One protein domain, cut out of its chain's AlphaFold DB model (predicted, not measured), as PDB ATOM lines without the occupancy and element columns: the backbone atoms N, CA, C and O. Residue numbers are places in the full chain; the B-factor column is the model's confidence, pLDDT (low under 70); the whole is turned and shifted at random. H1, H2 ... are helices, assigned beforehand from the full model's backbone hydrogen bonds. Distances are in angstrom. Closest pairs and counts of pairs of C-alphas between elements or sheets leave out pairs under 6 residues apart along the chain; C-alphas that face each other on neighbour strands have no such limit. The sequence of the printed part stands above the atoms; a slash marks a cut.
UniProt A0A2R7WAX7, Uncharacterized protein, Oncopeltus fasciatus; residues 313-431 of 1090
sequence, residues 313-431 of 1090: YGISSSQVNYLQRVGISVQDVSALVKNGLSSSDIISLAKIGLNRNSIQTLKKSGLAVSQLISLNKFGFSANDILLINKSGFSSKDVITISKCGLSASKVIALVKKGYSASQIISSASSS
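Overview. This is residues 313 to 431 of the 1090 residues of an uncharacterized protein of Oncopeltus fasciatus (UniProt A0A2R7WAX7). A rod-shaped solenoid of short helices: the chain zigzags between two rows, H1, H3, H5, H7 and H9 in one and H2, H4, H6 and H8 in the other, each turn stacked on the one before. H1 is at one end of the rod and H9 at the other, with H5 and H6 near its middle. The printed part has 119 residues with nine named helices, H1 to H9 in chain order, and no named strand; its class is all helix. It is only just compact, close to loose, with a radius of gyration of the C-alphas of 15.9 A, and spans 51 by 22 by 18 A.

Along the chain. Find C-alpha 317 at (156.262, 196.798, 170.113); from there H1 runs 12.6 A to residue 325. Read on to H2, residues 330 to 338, 12.2 A, and H3, residues 343 to 350, 10.5 A. Next come H4, residues 356 to 363, and H5, residues 369 to 376, each 10.6 A; C-alpha 369 is at (155.131, 174.008, 166.687). H6, residues 382 to 390, is 12.4 A long; H7, residues 395 to 403, 12.3 A; H8, residues 408 to 415, 10.4 A. H9, residues 421 to 431, is the longest at 15.8 A and ends at C-alpha 431, (164.269, 156.653, 142.105).

Arrangement. Start at H1, which only just touches H3, with 3 pairs of C-alphas within 8 A; the closest are those of Leu 323 and Ala 350, 6.9 A apart. H3 touches H5 at a shallow tilt of 2 degrees, the same way, closest at the C-alphas of Asp 345 and Val 369, 6.6 A. H5 touches H7 at 34 degrees, only just short of steep, closest at Gln 371 and Ser 395, C-alphas 6.4 A apart. H7 touches H9 at a shallow tilt of 15 degrees, with the C-alphas of Ile 401 and Ile 425 closest at 5.6 A. Now look at H2: it touches H4 at a shallow tilt of 8 degrees, the same way, closest at the C-alphas of Asp 332 and Arg 356, 6.4 A. H4 touches H6 at 16 degrees, a shallow tilt, closest at the C-alphas of Ser 358 and Ala 382, 5.5 A. H6 only just touches H8, with 3 pairs of C-alphas within 8 A, the closest being Ile 388 and Val 415, 6.8 A. H2 touches H3 at a steep tilt of 65 degrees, opposite ways, closest at the C-alphas of Val 337 and Ser 343, 6.8 A. The helix packing is mostly aligned, only just: 6 of 9 touching pairs given a tilt are at a shallow tilt. Every O i to N i+4 pair is within hydrogen-bond range in H2 to H8; in H1 it is 3 of 5 and in H9 6 of 7.

Size, cuts and confidence. The C-alphas of Ser 317 and Ser 430, the two farthest apart, are 50.7 A apart. The printed part has no cut, and its eight links between helices are tight. The model's pLDDT is under 70 at residue 365 and residues 429 to 431; its mean over the printed part is 77.5.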
ATOM      1  N   TYR A 313     150.867 189.995 177.105       70.12
ATOM      2  CA  TYR A 313     151.225 188.699 176.523       70.12
ATOM      3  C   TYR A 313     152.735 188.548 176.253       70.12
ATOM      4  O   TYR A 313     153.141 187.606 175.575       70.12
ATOM      5  N   GLY A 314     153.586 189.452 176.751       70.19
ATOM      6  CA  GLY A 314     155.043 189.395 176.566       70.19
ATOM      7  C   GLY A 314     155.510 189.669 175.130       70.19
ATOM      8  O   GLY A 314     156.567 189.186 174.725       70.19
ATOM      9  N   ILE A 315     154.721 190.408 174.343       76.69
ATOM     10  CA  ILE A 315     155.011 190.729 172.937       76.69
ATOM     11  C   ILE A 315     155.587 192.148 172.837       76.69
ATOM     12  O   ILE A 315     154.992 193.101 173.334       76.69
ATOM     13  N   SER A 316     156.740 192.308 172.177       77.56
ATOM     14  CA  SER A 316     157.394 193.620 172.031       77.56
ATOM     15  C   SER A 316     156.707 194.505 170.983       77.56
ATOM     16  O   SER A 316     156.171 193.998 169.999       77.56
ATOM     17  N   SER A 317     156.809 195.834 171.094       72.12
ATOM     18  CA  SER A 317     156.262 196.798 170.113       72.12
ATOM     19  C   SER A 317     156.650 196.502 168.653       72.12
ATOM     20  O   SER A 317     155.846 196.646 167.728       72.12
ATOM     21  N   SER A 318     157.871 196.006 168.429       71.81
ATOM     22  CA  SER A 318     158.360 195.558 167.116       71.81
ATOM     23  C   SER A 318     157.683 194.279 166.600       71.81
ATOM     24  O   SER A 318     157.553 194.095 165.391       71.81
ATOM     25  N   GLN A 319     157.219 193.403 167.494       77.12
ATOM     26  CA  GLN A 319     156.446 192.201 167.175       77.12
ATOM     27  C   GLN A 319     154.949 192.517 167.011       77.12
ATOM     28  O   GLN A 319     154.318 191.940 166.129       77.12
ATOM     29  N   VAL A 320     154.402 193.476 167.768       76.25
ATOM     30  CA  VAL A 320     153.038 194.018 167.582       76.25
ATOM     31  C   VAL A 320     152.852 194.537 166.158       76.25
ATOM     32  O   VAL A 320     151.979 194.068 165.428       76.25
ATOM     33  N   ASN A 321     153.754 195.424 165.726       76.00
ATOM     34  CA  ASN A 321     153.780 195.966 164.367       76.00
ATOM     35  C   ASN A 321     153.927 194.879 163.286       76.00
ATOM     36  O   ASN A 321     153.472 195.061 162.158       76.00
ATOM     37  N   TYR A 322     154.557 193.744 163.609       77.56
ATOM     38  CA  TYR A 322     154.649 192.606 162.696       77.56
ATOM     39  C   TYR A 322     153.332 191.819 162.615       77.56
ATOM     40  O   TYR A 322     152.846 191.556 161.518       77.56
ATOM     41  N   LEU A 323     152.728 191.479 163.757       76.50
ATOM     42  CA  LEU A 323     151.476 190.716 163.827       76.50
ATOM     43  C   LEU A 323     150.311 191.466 163.167       76.50
ATOM     44  O   LEU A 323     149.583 190.874 162.371       76.50
ATOM     45  N   GLN A 324     150.212 192.782 163.385       75.75
ATOM     46  CA  GLN A 324     149.236 193.641 162.705       75.75
ATOM     47  C   GLN A 324     149.383 193.591 161.174       75.75
ATOM     48  O   GLN A 324     148.391 193.431 160.468       75.75
ATOM     49  N   ARG A 325     150.617 193.640 160.643       73.56
ATOM     50  CA  ARG A 325     150.892 193.526 159.193       73.56
ATOM     51  C   ARG A 325     150.582 192.142 158.612       73.56
ATOM     52  O   ARG A 325     150.363 192.037 157.410       73.56
ATOM     53  N   VAL A 326     150.558 191.096 159.440       71.94
ATOM     54  CA  VAL A 326     150.139 189.729 159.067       71.94
ATOM     55  C   VAL A 326     148.618 189.532 159.244       71.94
ATOM     56  O   VAL A 326     148.086 188.480 158.896       71.94
ATOM     57  N   GLY A 327     147.892 190.544 159.733       74.19
ATOM     58  CA  GLY A 327     146.446 190.470 159.963       74.19
ATOM     59  C   GLY A 327     146.067 189.671 161.212       74.19
ATOM     60  O   GLY A 327     145.052 188.982 161.207       74.19
ATOM     61  N   ILE A 328     146.897 189.725 162.260       78.12
ATOM     62  CA  ILE A 328     146.649 189.100 163.566       78.12
ATOM     63  C   ILE A 328     146.463 190.213 164.612       78.12
ATOM     64  O   ILE A 328     147.390 190.966 164.913       78.12
ATOM     65  N   SER A 329     145.249 190.318 165.148       80.06
ATOM     66  CA  SER A 329     144.818 191.312 166.141       80.06
ATOM     67  C   SER A 329     145.157 190.922 167.591       80.06
ATOM     68  O   SER A 329     145.584 189.801 167.877       80.06
ATOM     69  N   VAL A 330     144.919 191.845 168.534       74.19
ATOM     70  CA  VAL A 330     145.023 191.590 169.988       74.19
ATOM     71  C   VAL A 330     144.100 190.438 170.391       74.19
ATOM     72  O   VAL A 330     144.496 189.527 171.114       74.19
ATOM     73  N   GLN A 331     142.871 190.465 169.881       77.06
ATOM     74  CA  GLN A 331     141.822 189.488 170.141       77.06
ATOM     75  C   GLN A 331     142.209 188.107 169.591       77.06
ATOM     76  O   GLN A 331     141.949 187.093 170.241       77.06
ATOM     77  N   ASP A 332     142.891 188.062 168.442       80.38
ATOM     78  CA  ASP A 332     143.423 186.824 167.865       80.38
ATOM     79  C   ASP A 332     144.544 186.238 168.726       80.38
ATOM     80  O   ASP A 332     144.521 185.043 169.013       80.38
ATOM     81  N   VAL A 333     145.498 187.058 169.182       79.56
ATOM     82  CA  VAL A 333     146.564 186.600 170.088       79.56
ATOM     83  C   VAL A 333     145.983 186.133 171.419       79.56
ATOM     84  O   VAL A 333     146.310 185.032 171.852       79.56
ATOM     85  N   SER A 334     145.072 186.896 172.027       76.81
ATOM     86  CA  SER A 334     144.388 186.505 173.266       76.81
ATOM     87  C   SER A 334     143.666 185.160 173.109       76.81
ATOM     88  O   SER A 334     143.800 184.274 173.955       76.81
ATOM     89  N   ALA A 335     142.967 184.951 171.987       77.69
ATOM     90  CA  ALA A 335     142.332 183.675 171.672       77.69
ATOM     91  C   ALA A 335     143.355 182.544 171.458       77.69
ATOM     92  O   ALA A 335     143.142 181.438 171.949       77.69
ATOM     93  N   LEU A 336     144.468 182.784 170.762       79.25
ATOM     94  CA  LEU A 336     145.500 181.769 170.519       79.25
ATOM     95  C   LEU A 336     146.269 181.388 171.798       79.25
ATOM     96  O   LEU A 336     146.531 180.203 172.003       79.25
ATOM     97  N   VAL A 337     146.543 182.345 172.691       80.94
ATOM     98  CA  VAL A 337     147.121 182.095 174.024       80.94
ATOM     99  C   VAL A 337     146.151 181.281 174.886       80.94
ATOM    100  O   VAL A 337     146.551 180.267 175.453       80.94
ATOM    101  N   LYS A 338     144.852 181.624 174.895       78.75
ATOM    102  CA  LYS A 338     143.799 180.818 175.554       78.75
ATOM    103  C   LYS A 338     143.662 179.400 174.977       78.75
ATOM    104  O   LYS A 338     143.240 178.499 175.688       78.75
ATOM    105  N   ASN A 339     144.060 179.175 173.721       71.75
ATOM    106  CA  ASN A 339     144.161 177.843 173.109       71.75
ATOM    107  C   ASN A 339     145.492 177.116 173.432       71.75
ATOM    108  O   ASN A 339     145.808 176.108 172.799       71.75
ATOM    109  N   GLY A 340     146.294 177.598 174.389       73.88
ATOM    110  CA  GLY A 340     147.515 176.926 174.846       73.88
ATOM    111  C   GLY A 340     148.683 177.003 173.857       73.88
ATOM    112  O   GLY A 340     149.358 175.999 173.612       73.88
ATOM    113  N   LEU A 341     148.903 178.166 173.239       79.75
ATOM    114  CA  LEU A 341     150.110 178.490 172.467       79.75
ATOM    115  C   LEU A 341     150.902 179.586 173.186       79.75
ATOM    116  O   LEU A 341     150.305 180.542 173.678       79.75
ATOM    117  N   SER A 342     152.235 179.490 173.213       82.50
ATOM    118  CA  SER A 342     153.046 180.595 173.730       82.50
ATOM    119  C   SER A 342     153.058 181.766 172.742       82.50
ATOM    120  O   SER A 342     152.964 181.579 171.526       82.50
ATOM    121  N   SER A 343     153.251 182.986 173.238       77.12
ATOM    122  CA  SER A 343     153.414 184.174 172.390       77.12
ATOM    123  C   SER A 343     154.575 184.016 171.398       77.12
ATOM    124  O   SER A 343     154.459 184.383 170.228       77.12
ATOM    125  N   SER A 344     155.661 183.364 171.825       77.38
ATOM    126  CA  SER A 344     156.787 182.948 170.980       77.38
ATOM    127  C   SER A 344     156.389 181.992 169.849       77.38
ATOM    128  O   SER A 344     156.892 182.144 168.732       77.38
ATOM    129  N   ASP A 345     155.476 181.046 170.087       82.38
ATOM    130  CA  ASP A 345     154.956 180.141 169.052       82.38
ATOM    131  C   ASP A 345     154.085 180.889 168.042       82.38
ATOM    132  O   ASP A 345     154.259 180.725 166.835       82.38
ATOM    133  N   ILE A 346     153.181 181.747 168.529       80.00
ATOM    134  CA  ILE A 346     152.281 182.556 167.694       80.00
ATOM    135  C   ILE A 346     153.103 183.443 166.752       80.00
ATOM    136  O   ILE A 346     152.884 183.429 165.540       80.00
ATOM    137  N   ILE A 347     154.120 184.132 167.277       79.81
ATOM    138  CA  ILE A 347     155.064 184.930 166.482       79.81
ATOM    139  C   ILE A 347     155.848 184.051 165.494       79.81
ATOM    140  O   ILE A 347     156.089 184.470 164.362       79.81
ATOM    141  N   SER A 348     156.258 182.844 165.887       80.69
ATOM    142  CA  SER A 348     157.047 181.947 165.030       80.69
ATOM    143  C   SER A 348     156.236 181.352 163.874       80.69
ATOM    144  O   SER A 348     156.778 181.184 162.783       80.69
ATOM    145  N   LEU A 349     154.943 181.089 164.080       78.81
ATOM    146  CA  LEU A 349     154.009 180.660 163.035       78.81
ATOM    147  C   LEU A 349     153.601 181.835 162.130       78.81
ATOM    148  O   LEU A 349     153.607 181.696 160.905       78.81
ATOM    149  N   ALA A 350     153.344 183.017 162.702       79.69
ATOM    150  CA  ALA A 350     153.074 184.239 161.941       79.69
ATOM    151  C   ALA A 350     154.250 184.617 161.019       79.69
ATOM    152  O   ALA A 350     154.031 184.963 159.862       79.69
ATOM    153  N   LYS A 351     155.501 184.442 161.483       79.38
ATOM    154  CA  LYS A 351     156.746 184.636 160.702       79.38
ATOM    155  C   LYS A 351     156.878 183.758 159.450       79.38
ATOM    156  O   LYS A 351     157.805 183.951 158.668       79.38
ATOM    157  N   ILE A 352     155.978 182.794 159.270       71.31
ATOM    158  CA  ILE A 352     155.922 181.866 158.134       71.31
ATOM    159  C   ILE A 352     154.687 182.147 157.246       71.31
ATOM    160  O   ILE A 352     154.502 181.507 156.217       71.31
ATOM    161  N   GLY A 353     153.874 183.153 157.590       72.38
ATOM    162  CA  GLY A 353     152.685 183.556 156.830       72.38
ATOM    163  C   GLY A 353     151.399 182.823 157.227       72.38
ATOM    164  O   GLY A 353     150.419 182.868 156.488       72.38
ATOM    165  N   LEU A 354     151.375 182.141 158.378       76.44
ATOM    166  CA  LEU A 354     150.166 181.488 158.887       76.44
ATOM    167  C   LEU A 354     149.248 182.507 159.579       76.44
ATOM    168  O   LEU A 354     149.635 183.136 160.561       76.44
ATOM    169  N   ASN A 355     148.013 182.632 159.087       77.81
ATOM    170  CA  ASN A 355     146.966 183.460 159.698       77.81
ATOM    171  C   ASN A 355     146.307 182.773 160.916       77.81
ATOM    172  O   ASN A 355     146.467 181.565 161.116       77.81
ATOM    173  N   ARG A 356     145.516 183.524 161.706       79.25
ATOM    174  CA  ARG A 356     144.780 183.025 162.893       79.25
ATOM    175  C   ARG A 356     144.089 181.688 162.627       79.25
ATOM    176  O   ARG A 356     144.309 180.725 163.361       79.25
ATOM    177  N   ASN A 357     143.290 181.620 161.562       77.38
ATOM    178  CA  ASN A 357     142.493 180.439 161.233       77.38
ATOM    179  C   ASN A 357     143.394 179.227 160.964       77.38
ATOM    180  O   ASN A 357     143.114 178.139 161.462       77.38
ATOM    181  N   SER A 358     144.516 179.419 160.262       75.94
ATOM    182  CA  SER A 358     145.506 178.367 160.010       75.94
ATOM    183  C   SER A 358     146.183 177.901 161.297       75.94
ATOM    184  O   SER A 358     146.313 176.700 161.507       75.94
ATOM    185  N   ILE A 359     146.565 178.818 162.193       76.75
ATOM    186  CA  ILE A 359     147.188 178.479 163.484       76.75
ATOM    187  C   ILE A 359     146.205 177.701 164.376       76.75
ATOM    188  O   ILE A 359     146.556 176.647 164.906       76.75
ATOM    189  N   GLN A 360     144.955 178.160 164.489       75.69
ATOM    190  CA  GLN A 360     143.903 177.488 165.261       75.69
ATOM    191  C   GLN A 360     143.553 176.108 164.671       75.69
ATOM    192  O   GLN A 360     143.355 175.143 165.408       75.69
ATOM    193  N   THR A 361     143.543 175.990 163.342       73.00
ATOM    194  CA  THR A 361     143.361 174.723 162.612       73.00
ATOM    195  C   THR A 361     144.521 173.761 162.863       73.00
ATOM    196  O   THR A 361     144.300 172.586 163.144       73.00
ATOM    197  N   LEU A 362     145.761 174.257 162.849       71.94
ATOM    198  CA  LEU A 362     146.950 173.453 163.113       71.94
ATOM    199  C   LEU A 362     147.082 173.027 164.576       71.94
ATOM    200  O   LEU A 362     147.553 171.918 164.824       71.94
ATOM    201  N   LYS A 363     146.629 173.822 165.553       76.31
ATOM    202  CA  LYS A 363     146.634 173.414 166.971       76.31
ATOM    203  C   LYS A 363     145.795 172.149 167.204       76.31
ATOM    204  O   LYS A 363     146.204 171.296 167.988       76.31
ATOM    205  N   LYS A 364     144.711 171.954 166.436       73.56
ATOM    206  CA  LYS A 364     143.892 170.722 166.429       73.56
ATOM    207  C   LYS A 364     144.619 169.473 165.893       73.56
ATOM    208  O   LYS A 364     144.054 168.388 165.951       73.56
ATOM    209  N   SER A 365     145.846 169.591 165.374       67.69
ATOM    210  CA  SER A 365     146.670 168.432 164.987       67.69
ATOM    211  C   SER A 365     147.416 167.781 166.159       67.69
ATOM    212  O   SER A 365     147.895 166.660 166.019       67.69
ATOM    213  N   GLY A 366     147.570 168.480 167.293       70.81
ATOM    214  CA  GLY A 366     148.420 168.034 168.406       70.81
ATOM    215  C   GLY A 366     149.933 168.051 168.117       70.81
ATOM    216  O   GLY A 366     150.722 167.728 169.000       70.81
ATOM    217  N   LEU A 367     150.359 168.440 166.909       73.12
ATOM    218  CA  LEU A 367     151.769 168.469 166.515       73.12
ATOM    219  C   LEU A 367     152.532 169.616 167.188       73.12
ATOM    220  O   LEU A 367     152.000 170.705 167.415       73.12
ATOM    221  N   ALA A 368     153.822 169.394 167.447       78.50
ATOM    222  CA  ALA A 368     154.688 170.416 168.019       78.50
ATOM    223  C   ALA A 368     154.911 171.568 167.025       78.50
ATOM    224  O   ALA A 368     155.075 171.356 165.821       78.50
ATOM    225  N   VAL A 369     155.000 172.802 167.526       73.38
ATOM    226  CA  VAL A 369     155.131 174.008 166.687       73.38
ATOM    227  C   VAL A 369     156.368 173.948 165.781       73.38
ATOM    228  O   VAL A 369     156.286 174.281 164.603       73.38
ATOM    229  N   SER A 370     157.486 173.395 166.260       73.94
ATOM    230  CA  SER A 370     158.694 173.141 165.457       73.94
ATOM    231  C   SER A 370     158.476 172.172 164.277       73.94
ATOM    232  O   SER A 370     159.112 172.323 163.228       73.94
ATOM    233  N   GLN A 371     157.557 171.210 164.404       75.94
ATOM    234  CA  GLN A 371     157.163 170.301 163.322       75.94
ATOM    235  C   GLN A 371     156.273 171.027 162.312       75.94
ATOM    236  O   GLN A 371     156.556 170.971 161.119       75.94
ATOM    237  N   LEU A 372     155.272 171.783 162.776       75.94
ATOM    238  CA  LEU A 372     154.398 172.607 161.928       75.94
ATOM    239  C   LEU A 372     155.198 173.610 161.078       75.94
ATOM    240  O   LEU A 372     155.018 173.689 159.862       75.94
ATOM    241  N   ILE A 373     156.156 174.297 161.709       77.12
ATOM    242  CA  ILE A 373     157.143 175.182 161.072       77.12
ATOM    243  C   ILE A 373     157.940 174.451 159.983       77.12
ATOM    244  O   ILE A 373     158.235 175.023 158.934       77.12
ATOM    245  N   SER A 374     158.314 173.193 160.228       78.50
ATOM    246  CA  SER A 374     159.093 172.388 159.282       78.50
ATOM    247  C   SER A 374     158.243 171.914 158.102       78.50
ATOM    248  O   SER A 374     158.697 171.994 156.965       78.50
ATOM    249  N   LEU A 375     157.007 171.472 158.346       77.31
ATOM    250  CA  LEU A 375     156.079 171.012 157.310       77.31
ATOM    251  C   LEU A 375     155.653 172.156 156.383       77.31
ATOM    252  O   LEU A 375     155.695 171.999 155.164       77.31
ATOM    253  N   ASN A 376     155.329 173.334 156.921       81.38
ATOM    254  CA  ASN A 376     154.959 174.470 156.079       81.38
ATOM    255  C   ASN A 376     156.120 174.927 155.168       81.38
ATOM    256  O   ASN A 376     155.900 175.205 153.992       81.38
ATOM    257  N   LYS A 377     157.376 174.863 155.643       80.69
ATOM    258  CA  LYS A 377     158.578 175.110 154.817       80.69
ATOM    259  C   LYS A 377     158.760 174.128 153.647       80.69
ATOM    260  O   LYS A 377     159.490 174.455 152.715       80.69
ATOM    261  N   PHE A 378     158.104 172.964 153.664       74.88
ATOM    262  CA  PHE A 378     158.041 172.031 152.528       74.88
ATOM    263  C   PHE A 378     156.798 172.231 151.633       74.88
ATOM    264  O   PHE A 378     156.589 171.468 150.691       74.88
ATOM    265  N   GLY A 379     155.994 173.272 151.881       79.19
ATOM    266  CA  GLY A 379     154.864 173.675 151.037       79.19
ATOM    267  C   GLY A 379     153.514 173.045 151.392       79.19
ATOM    268  O   GLY A 379     152.604 173.097 150.571       79.19
ATOM    269  N   PHE A 380     153.362 172.451 152.580       81.75
ATOM    270  CA  PHE A 380     152.074 171.915 153.044       81.75
ATOM    271  C   PHE A 380     151.215 173.006 153.709       81.75
ATOM    272  O   PHE A 380     151.691 173.737 154.584       81.75
ATOM    273  N   SER A 381     149.935 173.099 153.329       82.50
ATOM    274  CA  SER A 381     148.968 173.994 153.980       82.50
ATOM    275  C   SER A 381     148.492 173.456 155.338       82.50
ATOM    276  O   SER A 381     148.718 172.296 155.686       82.50
ATOM    277  N   ALA A 382     147.774 174.280 156.107       76.75
ATOM    278  CA  ALA A 382     147.169 173.853 157.372       76.75
ATOM    279  C   ALA A 382     146.204 172.659 157.206       76.75
ATOM    280  O   ALA A 382     146.196 171.743 158.030       76.75
ATOM    281  N   ASN A 383     145.441 172.639 156.109       79.06
ATOM    282  CA  ASN A 383     144.497 171.564 155.799       79.06
ATOM    283  C   ASN A 383     145.218 170.290 155.334       79.06
ATOM    284  O   ASN A 383     144.810 169.189 155.701       79.06
ATOM    285  N   ASP A 384     146.318 170.429 154.587       83.75
ATOM    286  CA  ASP A 384     147.163 169.301 154.180       83.75
ATOM    287  C   ASP A 384     147.798 168.611 155.393       83.75
ATOM    288  O   ASP A 384     147.779 167.386 155.491       83.75
ATOM    289  N   ILE A 385     148.312 169.394 156.348       78.44
ATOM    290  CA  ILE A 385     148.918 168.879 157.584       78.44
ATOM    291  C   ILE A 385     147.873 168.140 158.435       78.44
ATOM    292  O   ILE A 385     148.164 167.054 158.936       78.44
ATOM    293  N   LEU A 386     146.642 168.660 158.552       76.75
ATOM    294  CA  LEU A 386     145.551 167.936 159.218       76.75
ATOM    295  C   LEU A 386     145.172 166.636 158.501       76.75
ATOM    296  O   LEU A 386     144.955 165.627 159.169       76.75
ATOM    297  N   LEU A 387     145.085 166.641 157.168       80.44
ATOM    298  CA  LEU A 387     144.752 165.448 156.386       80.44
ATOM    299  C   LEU A 387     145.813 164.352 156.559       80.44
ATOM    300  O   LEU A 387     145.477 163.199 156.813       80.44
ATOM    301  N   ILE A 388     147.088 164.733 156.478       79.31
ATOM    302  CA  ILE A 388     148.241 163.855 156.693       79.31
ATOM    303  C   ILE A 388     148.216 163.258 158.106       79.31
ATOM    304  O   ILE A 388     148.316 162.041 158.258       79.31
ATOM    305  N   ASN A 389     148.004 164.085 159.131       80.00
ATOM    306  CA  ASN A 389     147.939 163.627 160.519       80.00
ATOM    307  C   ASN A 389     146.757 162.662 160.748       80.00
ATOM    308  O   ASN A 389     146.930 161.607 161.352       80.00
ATOM    309  N   LYS A 390     145.578 162.959 160.177       80.38
ATOM    310  CA  LYS A 390     144.411 162.054 160.191       80.38
ATOM    311  C   LYS A 390     144.653 160.730 159.455       80.38
ATOM    312  O   LYS A 390     144.026 159.738 159.799       80.38
ATOM    313  N   SER A 391     145.558 160.698 158.476       75.81
ATOM    314  CA  SER A 391     145.969 159.470 157.775       75.81
ATOM    315  C   SER A 391     147.072 158.664 158.486       75.81
ATOM    316  O   SER A 391     147.606 157.724 157.904       75.81
ATOM    317  N   GLY A 392     147.439 159.021 159.724       76.12
ATOM    318  CA  GLY A 392     148.395 158.266 160.544       76.12
ATOM    319  C   GLY A 392     149.875 158.466 160.191       76.12
ATOM    320  O   GLY A 392     150.726 157.731 160.684       76.12
ATOM    321  N   PHE A 393     150.209 159.449 159.351       81.12
ATOM    322  CA  PHE A 393     151.594 159.762 158.982       81.12
ATOM    323  C   PHE A 393     152.309 160.545 160.089       81.12
ATOM    324  O   PHE A 393     151.817 161.585 160.533       81.12
ATOM    325  N   SER A 394     153.526 160.139 160.471       79.56
ATOM    326  CA  SER A 394     154.336 160.945 161.386       79.56
ATOM    327  C   SER A 394     154.883 162.189 160.686       79.56
ATOM    328  O   SER A 394     155.340 162.140 159.543       79.56
ATOM    329  N   SER A 395     154.989 163.301 161.423       73.94
ATOM    330  CA  SER A 395     155.740 164.485 160.971       73.94
ATOM    331  C   SER A 395     157.174 164.145 160.528       73.94
ATOM    332  O   SER A 395     157.704 164.780 159.617       73.94
ATOM    333  N   LYS A 396     157.804 163.123 161.133       78.12
ATOM    334  CA  LYS A 396     159.136 162.631 160.737       78.12
ATOM    335  C   LYS A 396     159.130 162.007 159.335       78.12
ATOM    336  O   LYS A 396     160.051 162.254 158.554       78.12
ATOM    337  N   ASP A 397     158.083 161.259 159.000       82.19
ATOM    338  CA  ASP A 397     157.942 160.574 157.713       82.19
ATOM    339  C   ASP A 397     157.732 161.588 156.595       82.19
ATOM    340  O   ASP A 397     158.417 161.548 155.581       82.19
ATOM    341  N   VAL A 398     156.849 162.563 156.814       77.38
ATOM    342  CA  VAL A 398     156.518 163.607 155.833       77.38
ATOM    343  C   VAL A 398     157.738 164.479 155.532       77.38
ATOM    344  O   VAL A 398     158.019 164.773 154.369       77.38
ATOM    345  N   ILE A 399     158.529 164.828 156.553       76.50
ATOM    346  CA  ILE A 399     159.819 165.516 156.384       76.50
ATOM    347  C   ILE A 399     160.815 164.640 155.603       76.50
ATOM    348  O   ILE A 399     161.576 165.158 154.788       76.50
ATOM    349  N   THR A 400     160.808 163.321 155.806       79.38
ATOM    350  CA  THR A 400     161.680 162.378 155.082       79.38
ATOM    351  C   THR A 400     161.267 162.249 153.612       79.38
ATOM    352  O   THR A 400     162.098 162.434 152.729       79.38
ATOM    353  N   ILE A 401     159.974 162.067 153.337       78.88
ATOM    354  CA  ILE A 401     159.369 162.058 151.996       78.88
ATOM    355  C   ILE A 401     159.674 163.365 151.242       78.88
ATOM    356  O   ILE A 401     160.034 163.336 150.065       78.88
ATOM    357  N   SER A 402     159.598 164.508 151.931       79.44
ATOM    358  CA  SER A 402     159.932 165.823 151.360       79.44
ATOM    359  C   SER A 402     161.427 165.944 151.033       79.44
ATOM    360  O   SER A 402     161.794 166.449 149.973       79.44
ATOM    361  N   LYS A 403     162.309 165.410 151.891       79.62
ATOM    362  CA  LYS A 403     163.759 165.308 151.626       79.62
ATOM    363  C   LYS A 403     164.095 164.371 150.459       79.62
ATOM    364  O   LYS A 403     165.125 164.569 149.822       79.62
ATOM    365  N   CYS A 404     163.233 163.407 150.131       74.38
ATOM    366  CA  CYS A 404     163.341 162.601 148.909       74.38
ATOM    367  C   CYS A 404     162.926 163.358 147.624       74.38
ATOM    368  O   CYS A 404     162.926 162.761 146.550       74.38
ATOM    369  N   GLY A 405     162.577 164.649 147.702       75.94
ATOM    370  CA  GLY A 405     162.290 165.496 146.537       75.94
ATOM    371  C   GLY A 405     160.856 165.406 146.001       75.94
ATOM    372  O   GLY A 405     160.589 165.868 144.892       75.94
ATOM    373  N   LEU A 406     159.922 164.822 146.757       80.31
ATOM    374  CA  LEU A 406     158.500 164.819 146.405       80.31
ATOM    375  C   LEU A 406     157.829 166.134 146.829       80.31
ATOM    376  O   LEU A 406     157.961 166.567 147.970       80.31
ATOM    377  N   SER A 407     157.079 166.757 145.916       83.19
ATOM    378  CA  SER A 407     156.312 167.977 146.197       83.19
ATOM    379  C   SER A 407     155.088 167.696 147.075       83.19
ATOM    380  O   SER A 407     154.453 166.648 146.936       83.19
ATOM    381  N   ALA A 408     154.710 168.655 147.929       81.31
ATOM    382  CA  ALA A 408     153.595 168.523 148.871       81.31
ATOM    383  C   ALA A 408     152.297 168.015 148.214       81.31
ATOM    384  O   ALA A 408     151.701 167.045 148.684       81.31
ATOM    385  N   SER A 409     151.918 168.570 147.058       83.31
ATOM    386  CA  SER A 409     150.742 168.143 146.284       83.31
ATOM    387  C   SER A 409     150.806 166.671 145.850       83.31
ATOM    388  O   SER A 409     149.786 165.984 145.839       83.31
ATOM    389  N   LYS A 410     152.000 166.159 145.515       84.25
ATOM    390  CA  LYS A 410     152.206 164.756 145.124       84.25
ATOM    391  C   LYS A 410     152.197 163.820 146.334       84.25
ATOM    392  O   LYS A 410     151.678 162.715 146.221       84.25
ATOM    393  N   VAL A 411     152.698 164.268 147.488       82.19
ATOM    394  CA  VAL A 411     152.557 163.541 148.762       82.19
ATOM    395  C   VAL A 411     151.078 163.431 149.140       82.19
ATOM    396  O   VAL A 411     150.587 162.326 149.350       82.19
ATOM    397  N   ILE A 412     150.335 164.540 149.105       84.81
ATOM    398  CA  ILE A 412     148.886 164.570 149.369       84.81
ATOM    399  C   ILE A 412     148.104 163.682 148.391       84.81
ATOM    400  O   ILE A 412     147.195 162.971 148.810       84.81
ATOM    401  N   ALA A 413     148.474 163.650 147.108       83.88
ATOM    402  CA  ALA A 413     147.842 162.774 146.118       83.88
ATOM    403  C   ALA A 413     148.113 161.269 146.335       83.88
ATOM    404  O   ALA A 413     147.356 160.445 145.822       83.88
ATOM    405  N   LEU A 414     149.169 160.901 147.071       84.38
ATOM    406  CA  LEU A 414     149.450 159.518 147.477       84.38
ATOM    407  C   LEU A 414     148.763 159.180 148.811       84.38
ATOM    408  O   LEU A 414     148.135 158.130 148.919       84.38
ATOM    409  N   VAL A 415     148.781 160.104 149.774       85.19
ATOM    410  CA  VAL A 415     148.042 160.006 151.045       85.19
ATOM    411  C   VAL A 415     146.539 159.816 150.796       85.19
ATOM    412  O   VAL A 415     145.943 158.872 151.304       85.19
ATOM    413  N   LYS A 416     145.933 160.627 149.914       85.06
ATOM    414  CA  LYS A 416     144.522 160.491 149.493       85.06
ATOM    415  C   LYS A 416     144.199 159.182 148.753       85.06
ATOM    416  O   LYS A 416     143.029 158.907 148.516       85.06
ATOM    417  N   LYS A 417     145.208 158.394 148.369       84.25
ATOM    418  CA  LYS A 417     145.064 157.065 147.747       84.25
ATOM    419  C   LYS A 417     145.361 155.910 148.714       84.25
ATOM    420  O   LYS A 417     145.405 154.769 148.273       84.25
ATOM    421  N   GLY A 418     145.582 156.192 150.001       82.06
ATOM    422  CA  GLY A 418     145.828 155.170 151.022       82.06
ATOM    423  C   GLY A 418     147.230 154.550 151.005       82.06
ATOM    424  O   GLY A 418     147.444 153.538 151.667       82.06
ATOM    425  N   TYR A 419     148.198 155.125 150.279       84.31
ATOM    426  CA  TYR A 419     149.589 154.660 150.355       84.31
ATOM    427  C   TYR A 419     150.186 154.963 151.732       84.31
ATOM    428  O   TYR A 419     150.043 156.076 152.234       84.31
ATOM    429  N   SER A 420     150.915 154.008 152.313       83.81
ATOM    430  CA  SER A 420     151.581 154.200 153.605       83.81
ATOM    431  C   SER A 420     152.910 154.953 153.475       83.81
ATOM    432  O   SER A 420     153.560 154.940 152.425       83.81
ATOM    433  N   ALA A 421     153.356 155.582 154.567       78.19
ATOM    434  CA  ALA A 421     154.626 156.308 154.629       78.19
ATOM    435  C   ALA A 421     155.808 155.490 154.078       78.19
ATOM    436  O   ALA A 421     156.536 155.958 153.201       78.19
ATOM    437  N   SER A 422     155.948 154.237 154.520       79.12
ATOM    438  CA  SER A 422     157.023 153.330 154.101       79.12
ATOM    439  C   SER A 422     156.990 153.008 152.602       79.12
ATOM    440  O   SER A 422     158.045 152.938 151.969       79.12
ATOM    441  N   GLN A 423     155.802 152.861 152.001       81.88
ATOM    442  CA  GLN A 423     155.652 152.658 150.552       81.88
ATOM    443  C   GLN A 423     156.103 153.899 149.768       81.88
ATOM    444  O   GLN A 423     156.875 153.788 148.810       81.88
ATOM    445  N   ILE A 424     155.682 155.094 150.201       82.62
ATOM    446  CA  ILE A 424     156.075 156.359 149.563       82.62
ATOM    447  C   ILE A 424     157.595 156.560 149.672       82.62
ATOM    448  O   ILE A 424     158.244 156.793 148.653       82.62
ATOM    449  N   ILE A 425     158.185 156.381 150.861       81.38
ATOM    450  CA  ILE A 425     159.637 156.508 151.085       81.38
ATOM    451  C   ILE A 425     160.422 155.511 150.221       81.38
ATOM    452  O   ILE A 425     161.426 155.892 149.616       81.38
ATOM    453  N   SER A 426     159.961 154.264 150.098       78.06
ATOM    454  CA  SER A 426     160.644 153.226 149.307       78.06
ATOM    455  C   SER A 426     160.608 153.528 147.803       78.06
ATOM    456  O   SER A 426     161.634 153.443 147.121       78.06
ATOM    457  N   SER A 427     159.448 153.954 147.288       73.94
ATOM    458  CA  SER A 427     159.282 154.362 145.882       73.94
ATOM    459  C   SER A 427     160.070 155.633 145.527       73.94
ATOM    460  O   SER A 427     160.616 155.742 144.430       73.94
ATOM    461  N   ALA A 428     160.209 156.575 146.466       70.38
ATOM    462  CA  ALA A 428     161.025 157.770 146.276       70.38
ATOM    463  C   ALA A 428     162.529 157.446 146.324       70.38
ATOM    464  O   ALA A 428     163.282 157.838 145.431       70.38
ATOM    465  N   SER A 429     162.966 156.674 147.323       67.19
ATOM    466  CA  SER A 429     164.382 156.346 147.546       67.19
ATOM    467  C   SER A 429     164.987 155.571 146.376       67.19
ATOM    468  O   SER A 429     166.056 155.939 145.889       67.19
ATOM    469  N   SER A 430     164.275 154.568 145.855       60.00
ATOM    470  CA  SER A 430     164.688 153.794 144.674       60.00
ATOM    471  C   SER A 430     164.922 154.674 143.435       60.00
ATOM    472  O   SER A 430     165.944 154.514 142.763       60.00
ATOM    473  N   SER A 431     164.067 155.675 143.190       52.00
ATOM    474  CA  SER A 431     164.269 156.653 142.105       52.00
ATOM    475  C   SER A 431     165.495 157.566 142.312       52.00
ATOM    476  O   SER A 431     166.125 158.001 141.347       52.00
TER     477      SER A 431